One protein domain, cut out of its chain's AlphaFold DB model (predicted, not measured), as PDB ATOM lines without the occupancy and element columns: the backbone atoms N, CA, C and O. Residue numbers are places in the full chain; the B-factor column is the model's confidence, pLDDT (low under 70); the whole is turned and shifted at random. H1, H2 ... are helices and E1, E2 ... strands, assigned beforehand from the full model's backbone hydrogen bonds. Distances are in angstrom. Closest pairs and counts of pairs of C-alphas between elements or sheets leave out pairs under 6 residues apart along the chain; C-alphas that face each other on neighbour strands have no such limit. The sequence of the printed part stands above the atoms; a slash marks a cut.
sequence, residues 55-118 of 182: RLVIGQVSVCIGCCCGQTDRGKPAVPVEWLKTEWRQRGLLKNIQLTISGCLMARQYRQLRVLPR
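This is residues 55 to 118 of the 182 residues of an uncharacterized protein of Candidatus Sulfopaludibacter sp. SbA4 (UniProt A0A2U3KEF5). This piece has little regular structure: two strands side by side, a helix running back near E2, and a tail whose residues 115 to 116 pair with E1. The 64 printed residues hold E1, H1, E2 in order; the sheet is parallel, the class mixed, with 22 residues in named elements. It is only just loose, close to compact, with a radius of gyration of the C-alphas of 12.9 A, and spans 40 by 24 by 16 A.

Find C-alpha 59 at (127.453, 311.413, 161.242); E1, residues 59 to 64, runs 16.5 A. H1, residues 81 to 90, runs 14.3 A; E2, residues 97 to 102, runs 15.4 A to C-alpha 102 at (127.226, 295.816, 163.880).

E1 and E2 are parallel at 22 degrees; look for N 100 and O 61, 2.8 A apart, within hydrogen-bond range. With H1 they form a strand-helix-strand unit, parallel strands with a helix between, its crossover right-handed. H1 and E2 are near each other, with 6 C-alpha pairs within 10 A. In H1 every O i to N i+4 pair is within range.

The C-alphas of Arg 55 and Asp 73, farthest apart, are 41.8 A apart. The printed part has no cut; the link E1 to H1 is long, 16 residues. Confidence is under 70 for 25 residues, among them 103 to 118.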
ATOM      1  N   ARG A  55     122.240 318.686 170.286       55.44
ATOM      2  CA  ARG A  55     123.472 317.895 170.174       55.44
ATOM      3  C   ARG A  55     123.607 317.353 168.750       55.44
ATOM      4  O   ARG A  55     123.066 316.301 168.420       55.44
ATOM      5  N   LEU A  56     124.323 318.101 167.913       55.69
ATOM      6  CA  LEU A  56     124.617 317.742 166.526       55.69
ATOM      7  C   LEU A  56     125.591 316.559 166.486       55.69
ATOM      8  O   LEU A  56     126.791 316.716 166.696       55.69
ATOM      9  N   VAL A  57     125.067 315.368 166.210       61.25
ATOM     10  CA  VAL A  57     125.886 314.242 165.755       61.25
ATOM     11  C   VAL A  57     126.060 314.421 164.248       61.25
ATOM     12  O   VAL A  57     125.091 314.339 163.501       61.25
ATOM     13  N   ILE A  58     127.288 314.714 163.827       74.69
ATOM     14  CA  ILE A  58     127.685 315.060 162.454       74.69
ATOM     15  C   ILE A  58     127.550 313.850 161.514       74.69
ATOM     16  O   ILE A  58     127.316 314.018 160.322       74.69
ATOM     17  N   GLY A  59     127.655 312.624 162.036       80.06
ATOM     18  CA  GLY A  59     127.453 311.413 161.242       80.06
ATOM     19  C   GLY A  59     127.541 310.122 162.050       80.06
ATOM     20  O   GLY A  59     127.976 310.114 163.205       80.06
ATOM     21  N   GLN A  60     127.126 309.019 161.430       80.81
ATOM     22  CA  GLN A  60     127.260 307.675 161.983       80.81
ATOM     23  C   GLN A  60     128.203 306.850 161.103       80.81
ATOM     24  O   GLN A  60     128.072 306.821 159.880       80.81
ATOM     25  N   VAL A  61     129.152 306.167 161.742       83.62
ATOM     26  CA  VAL A  61     130.066 305.232 161.084       83.62
ATOM     27  C   VAL A  61     129.698 303.830 161.537       83.62
ATOM     28  O   VAL A  61     129.815 303.517 162.722       83.62
ATOM     29  N   SER A  62     129.238 302.995 160.607       83.06
ATOM     30  CA  SER A  62     128.974 301.583 160.863       83.06
ATOM     31  C   SER A  62     130.119 300.711 160.350       83.06
ATOM     32  O   SER A  62     130.531 300.813 159.195       83.06
ATOM     33  N   VAL A  63     130.644 299.842 161.215       82.44
ATOM     34  CA  VAL A  63     131.680 298.862 160.856       82.44
ATOM     35  C   VAL A  63     131.104 297.460 160.985       82.44
ATOM     36  O   VAL A  63     130.547 297.099 162.023       82.44
ATOM     37  N   CYS A  64     131.231 296.678 159.912       81.19
ATOM     38  CA  CYS A  64     130.771 295.297 159.856       81.19
ATOM     39  C   CYS A  64     131.847 294.357 160.415       81.19
ATOM     40  O   CYS A  64     132.932 294.253 159.841       81.19
ATOM     41  N   ILE A  65     131.523 293.652 161.502       75.50
ATOM     42  CA  ILE A  65     132.283 292.493 161.992       75.50
ATOM     43  C   ILE A  65     131.339 291.307 161.892       75.50
ATOM     44  O   ILE A  65     130.477 291.108 162.743       75.50
ATOM     45  N   GLY A  66     131.423 290.571 160.798       70.56
ATOM     46  CA  GLY A  66     130.452 289.529 160.501       70.56
ATOM     47  C   GLY A  66     131.099 288.354 159.805       70.56
ATOM     48  O   GLY A  66     132.274 288.397 159.452       70.56
ATOM     49  N   CYS A  67     130.299 287.333 159.514       66.75
ATOM     50  CA  CYS A  67     130.761 286.122 158.832       66.75
ATOM     51  C   CYS A  67     131.428 286.388 157.460       66.75
ATOM     52  O   CYS A  67     132.134 285.527 156.935       66.75
ATOM     53  N   CYS A  68     131.239 287.586 156.891       64.38
ATOM     54  CA  CYS A  68     131.856 288.042 155.643       64.38
ATOM     55  C   CYS A  68     133.076 288.973 155.821       64.38
ATOM     56  O   CYS A  68     133.879 289.075 154.891       64.38
ATOM     57  N   CYS A  69     133.230 289.658 156.961       66.75
ATOM     58  CA  CYS A  69     134.239 290.704 157.194       66.75
ATOM     59  C   CYS A  69     135.008 290.416 158.493       66.75
ATOM     60  O   CYS A  69     134.409 290.444 159.564       66.75
ATOM     61  N   GLY A  70     136.321 290.172 158.390       66.56
ATOM     62  CA  GLY A  70     137.199 289.878 159.534       66.56
ATOM     63  C   GLY A  70     137.575 288.404 159.723       66.56
ATOM     64  O   GLY A  70     138.213 288.074 160.714       66.56
ATOM     65  N   GLN A  71     137.212 287.526 158.781       70.06
ATOM     66  CA  GLN A  71     137.572 286.108 158.839       70.06
ATOM     67  C   GLN A  71     138.958 285.866 158.223       70.06
ATOM     68  O   GLN A  71     139.079 285.727 157.002       70.06
ATOM     69  N   THR A  72     139.986 285.773 159.069       73.62
ATOM     70  CA  THR A  72     141.372 285.467 158.661       73.62
ATOM     71  C   THR A  72     141.472 284.119 157.944       73.62
ATOM     72  O   THR A  72     142.198 283.989 156.965       73.62
ATOM     73  N   ASP A  73     140.652 283.154 158.363       70.56
ATOM     74  CA  ASP A  73     140.564 281.803 157.794       70.56
ATOM     75  C   ASP A  73     140.163 281.784 156.304       70.56
ATOM     76  O   ASP A  73     140.578 280.922 155.541       70.56
ATOM     77  N   ARG A  74     139.424 282.802 155.838       68.25
ATOM     78  CA  ARG A  74     139.007 282.936 154.428       68.25
ATOM     79  C   ARG A  74     139.923 283.856 153.614       68.25
ATOM     80  O   ARG A  74     139.491 284.393 152.593       68.25
ATOM     81  N   GLY A  75     141.142 284.107 154.098       71.19
ATOM     82  CA  GLY A  75     142.119 284.985 153.447       71.19
ATOM     83  C   GLY A  75     141.715 286.463 153.433       71.19
ATOM     84  O   GLY A  75     142.149 287.214 152.561       71.19
ATOM     85  N   LYS A  76     140.842 286.897 154.352       72.56
ATOM     86  CA  LYS A  76     140.484 288.315 154.507       72.56
ATOM     87  C   LYS A  76     141.307 288.928 155.640       72.56
ATOM     88  O   LYS A  76     141.441 288.283 156.678       72.56
ATOM     89  N   PRO A  77     141.797 290.172 155.497       68.31
ATOM     90  CA  PRO A  77     142.478 290.844 156.592       68.31
ATOM     91  C   PRO A  77     141.524 290.988 157.782       68.31
ATOM     92  O   PRO A  77     140.355 291.366 157.625       68.31
ATOM     93  N   ALA A  78     142.021 290.652 158.973       73.81
ATOM     94  CA  ALA A  78     141.284 290.836 160.212       73.81
ATOM     95  C   ALA A  78     140.997 292.330 160.403       73.81
ATOM     96  O   ALA A  78     141.885 293.164 160.237       73.81
ATOM     97  N   VAL A  79     139.756 292.680 160.739       77.50
ATOM     98  CA  VAL A  79     139.392 294.074 161.012       77.50
ATOM     99  C   VAL A  79     139.945 294.440 162.395       77.50
ATOM    100  O   VAL A  79     139.523 293.830 163.378       77.50
ATOM    101  N   PRO A  80     140.858 295.422 162.523       78.75
ATOM    102  CA  PRO A  80     141.449 295.787 163.807       78.75
ATOM    103  C   PRO A  80     140.511 296.726 164.580       78.75
ATOM    104  O   PRO A  80     140.671 297.946 164.624       78.75
ATOM    105  N   VAL A  81     139.487 296.141 165.199       82.38
ATOM    106  CA  VAL A  81     138.433 296.857 165.942       82.38
ATOM    107  C   VAL A  81     138.996 297.602 167.151       82.38
ATOM    108  O   VAL A  81     138.564 298.710 167.470       82.38
ATOM    109  N   GLU A  82     139.971 296.997 167.824       85.00
ATOM    110  CA  GLU A  82     140.578 297.566 169.028       85.00
ATOM    111  C   GLU A  82     141.427 298.799 168.712       85.00
ATOM    112  O   GLU A  82     141.372 299.797 169.438       85.00
ATOM    113  N   TRP A  83     142.109 298.791 167.564       87.62
ATOM    114  CA  TRP A  83     142.783 299.980 167.055       87.62
ATOM    115  C   TRP A  83     141.774 301.090 166.740       87.62
ATOM    116  O   TRP A  83     141.930 302.218 167.208       87.62
ATOM    117  N   LEU A  84     140.676 300.754 166.053       86.56
ATOM    118  CA  LEU A  84     139.644 301.724 165.681       86.56
ATOM    119  C   LEU A  84     139.024 302.416 166.905       86.56
ATOM    120  O   LEU A  84     138.866 303.636 166.919       86.56
ATOM    121  N   LYS A  85     138.711 301.656 167.962       86.38
ATOM    122  CA  LYS A  85     138.206 302.209 169.229       86.38
ATOM    123  C   LYS A  85     139.227 303.135 169.892       86.38
ATOM    124  O   LYS A  85     138.843 304.159 170.456       86.38
ATOM    125  N   THR A  86     140.506 302.773 169.850       89.50
ATOM    126  CA  THR A  86     141.587 303.551 170.468       89.50
ATOM    127  C   THR A  86     141.785 304.879 169.749       89.50
ATOM    128  O   THR A  86     141.751 305.921 170.397       89.50
ATOM    129  N   GLU A  87     141.847 304.872 168.418       88.81
ATOM    130  CA  GLU A  87     141.919 306.090 167.602       88.81
ATOM    131  C   GLU A  87     140.693 306.992 167.794       88.81
ATOM    132  O   GLU A  87     140.824 308.210 167.924       88.81
ATOM    133  N   TRP A  88     139.491 306.412 167.887       87.94
ATOM    134  CA  TRP A  88     138.271 307.185 168.146       87.94
ATOM    135  C   TRP A  88     138.296 307.893 169.501       87.94
ATOM    136  O   TRP A  88     137.808 309.023 169.615       87.94
ATOM    137  N   ARG A  89     138.860 307.240 170.525       85.88
ATOM    138  CA  ARG A  89     139.043 307.829 171.858       85.88
ATOM    139  C   ARG A  89     140.139 308.888 171.855       85.88
ATOM    140  O   ARG A  89     139.886 309.987 172.337       85.88
ATOM    141  N   GLN A  90     141.302 308.592 171.275       89.94
ATOM    142  CA  GLN A  90     142.442 309.514 171.211       89.94
ATOM    143  C   GLN A  90     142.086 310.816 170.490       89.94
ATOM    144  O   GLN A  90     142.441 311.899 170.943       89.94
ATOM    145  N   ARG A  91     141.325 310.725 169.395       83.06
ATOM    146  CA  ARG A  91     140.923 311.889 168.594       83.06
ATOM    147  C   ARG A  91     139.647 312.575 169.099       83.06
ATOM    148  O   ARG A  91     139.256 313.606 168.561       83.06
ATOM    149  N   GLY A  92     138.966 312.011 170.102       83.44
ATOM    150  CA  GLY A  92     137.755 312.594 170.688       83.44
ATOM    151  C   GLY A  92     136.532 312.609 169.761       83.44
ATOM    152  O   GLY A  92     135.608 313.399 169.974       83.44
ATOM    153  N   LEU A  93     136.488 311.736 168.746       80.56
ATOM    154  CA  LEU A  93     135.421 311.713 167.732       80.56
ATOM    155  C   LEU A  93     134.059 311.279 168.292       80.56
ATOM    156  O   LEU A  93     133.037 311.561 167.675       80.56
ATOM    157  N   LEU A  94     134.024 310.676 169.483       74.00
ATOM    158  CA  LEU A  94     132.808 310.187 170.148       74.00
ATOM    159  C   LEU A  94     131.741 311.269 170.384       74.00
ATOM    160  O   LEU A  94     130.562 310.951 170.506       74.00
ATOM    161  N   LYS A  95     132.141 312.544 170.470       76.38
ATOM    162  CA  LYS A  95     131.208 313.660 170.705       76.38
ATOM    163  C   LYS A  95     130.427 314.054 169.449       76.38
ATOM    164  O   LYS A  95     129.320 314.564 169.574       76.38
ATOM    165  N   ASN A  96     131.007 313.810 168.275       77.00
ATOM    166  CA  ASN A  96     130.499 314.285 166.990       77.00
ATOM    167  C   ASN A  96     130.075 313.144 166.061       77.00
ATOM    168  O   ASN A  96     129.211 313.344 165.217       77.00
ATOM    169  N   ILE A  97     130.686 311.964 166.181       82.19
ATOM    170  CA  ILE A  97     130.489 310.836 165.273       82.19
ATOM    171  C   ILE A  97     130.197 309.588 166.102       82.19
ATOM    172  O   ILE A  97     131.024 309.150 166.906       82.19
ATOM    173  N   GLN A  98     129.020 309.000 165.888       82.12
ATOM    174  CA  GLN A  98     128.644 307.749 166.539       82.12
ATOM    175  C   GLN A  98     129.302 306.579 165.802       82.12
ATOM    176  O   GLN A  98     129.024 306.349 164.625       82.12
ATOM    177  N   LEU A  99     130.173 305.842 166.493       82.56
ATOM    178  CA  LEU A  99     130.733 304.591 165.991       82.56
ATOM    179  C   LEU A  99     129.804 303.440 166.387       82.56
ATOM    180  O   LEU A  99     129.629 303.165 167.574       82.56
ATOM    181  N   THR A 100     129.233 302.764 165.396       82.19
ATOM    182  CA  THR A 100     128.372 301.596 165.590       82.19
ATOM    183  C   THR A 100     129.065 300.377 165.004       82.19
ATOM    184  O   THR A 100     129.360 300.319 163.815       82.19
ATOM    185  N   ILE A 101     129.328 299.381 165.839       82.50
ATOM    186  CA  ILE A 101     129.892 298.108 165.402       82.50
ATOM    187  C   ILE A 101     128.732 297.121 165.327       82.50
ATOM    188  O   ILE A 101     128.133 296.800 166.350       82.50
ATOM    189  N   SER A 102     128.382 296.686 164.122       78.12
ATOM    190  CA  SER A 102     127.226 295.816 163.880       78.12
ATOM    191  C   SER A 102     127.658 294.510 163.223       78.12
ATOM    192  O   SER A 102     128.457 294.519 162.283       78.12
ATOM    193  N   GLY A 103     127.103 293.393 163.698       69.44
ATOM    194  CA  GLY A 103     127.279 292.085 163.075       69.44
ATOM    195  C   GLY A 103     126.459 291.980 161.793       69.44
ATOM    196  O   GLY A 103     125.255 292.186 161.839       69.44
ATOM    197  N   CYS A 104     127.126 291.692 160.670       64.81
ATOM    198  CA  CYS A 104     126.547 291.507 159.330       64.81
ATOM    199  C   CYS A 104     125.585 292.618 158.868       64.81
ATOM    200  O   CYS A 104     124.383 292.582 159.109       64.81
ATOM    201  N   LEU A 105     126.097 293.568 158.085       65.50
ATOM    202  CA  LEU A 105     125.237 294.441 157.286       65.50
ATOM    203  C   LEU A 105     124.716 293.627 156.088       65.50
ATOM    204  O   LEU A 105     125.518 293.169 155.273       65.50
ATOM    205  N   MET A 106     123.397 293.427 155.982       48.25
ATOM    206  CA  MET A 106     122.703 292.778 154.849       48.25
ATOM    207  C   MET A 106     122.793 293.629 153.558       48.25
ATOM    208  O   MET A 106     121.801 294.001 152.946       48.25
ATOM    209  N   ALA A 107     124.009 293.959 153.131       52.62
ATOM    210  CA  ALA A 107     124.317 294.592 151.857       52.62
ATOM    211  C   ALA A 107     125.607 293.953 151.327       52.62
ATOM    212  O   ALA A 107     126.715 294.447 151.521       52.62
ATOM    213  N   ARG A 108     125.458 292.786 150.686       56.03
ATOM    214  CA  ARG A 108     126.560 292.025 150.059       56.03
ATOM    215  C   ARG A 108     127.153 292.731 148.823       56.03
ATOM    216  O   ARG A 108     128.160 292.295 148.281       56.03
ATOM    217  N   GLN A 109     126.556 293.838 148.405       49.00
ATOM    218  CA  GLN A 109     127.091 294.838 147.485       49.00
ATOM    219  C   GLN A 109     127.039 296.108 148.342       49.00
ATOM    220  O   GLN A 109     125.958 296.471 148.780       49.00
ATOM    221  N   TYR A 110     128.116 296.669 148.878       44.03
ATOM    222  CA  TYR A 110     129.225 297.324 148.206       44.03
ATOM    223  C   TYR A 110     130.435 297.292 149.150       44.03
ATOM    224  O   TYR A 110     130.310 297.448 150.364       44.03
ATOM    225  N   ARG A 111     131.624 297.094 148.582       50.41
ATOM    226  CA  ARG A 111     132.896 297.401 149.244       50.41
ATOM    227  C   ARG A 111     132.872 298.887 149.652       50.41
ATOM    228  O   ARG A 111     132.280 299.687 148.934       50.41
ATOM    229  N   GLN A 112     133.578 299.220 150.733       44.31
ATOM    230  CA  GLN A 112     133.790 300.545 151.348       44.31
ATOM    231  C   GLN A 112     132.842 300.935 152.498       44.31
ATOM    232  O   GLN A 112     131.621 300.803 152.413       44.31
ATOM    233  N   LEU A 113     133.449 301.472 153.571       49.09
ATOM    234  CA  LEU A 113     132.767 302.206 154.636       49.09
ATOM    235  C   LEU A 113     131.797 303.213 154.018       49.09
ATOM    236  O   LEU A 113     132.204 304.107 153.276       49.09
ATOM    237  N   ARG A 114     130.523 303.104 154.377       47.41
ATOM    238  CA  ARG A 114     129.516 304.098 154.030       47.41
ATOM    239  C   ARG A 114     129.254 304.931 155.274       47.41
ATOM    240  O   ARG A 114     128.727 304.421 156.258       47.41
ATOM    241  N   VAL A 115     129.642 306.205 155.239       47.72
ATOM    242  CA  VAL A 115     129.102 307.182 156.187       47.72
ATOM    243  C   VAL A 115     127.655 307.376 155.771       47.72
ATOM    244  O   VAL A 115     127.382 307.991 154.741       47.72
ATOM    245  N   LEU A 116     126.737 306.757 156.505       51.72
ATOM    246  CA  LEU A 116     125.323 306.975 156.265       51.72
ATOM    247  C   LEU A 116     124.943 308.305 156.928       51.72
ATOM    248  O   LEU A 116     125.146 308.450 158.142       51.72
ATOM    249  N   PRO A 117     124.411 309.287 156.175       41.97
ATOM    250  CA  PRO A 117     123.626 310.335 156.797       41.97
ATOM    251  C   PRO A 117     122.457 309.677 157.534       41.97
ATOM    252  O   PRO A 117     121.974 308.604 157.168       41.97
ATOM    253  N   ARG A 118     122.066 310.280 158.652       40.94
ATOM    254  CA  ARG A 118     121.054 309.708 159.527       40.94
ATOM    255  C   ARG A 118     119.667 309.810 158.883       40.94
ATOM    256  O   ARG A 118     118.953 310.765 159.162       40.94
TER     257      ARG A 118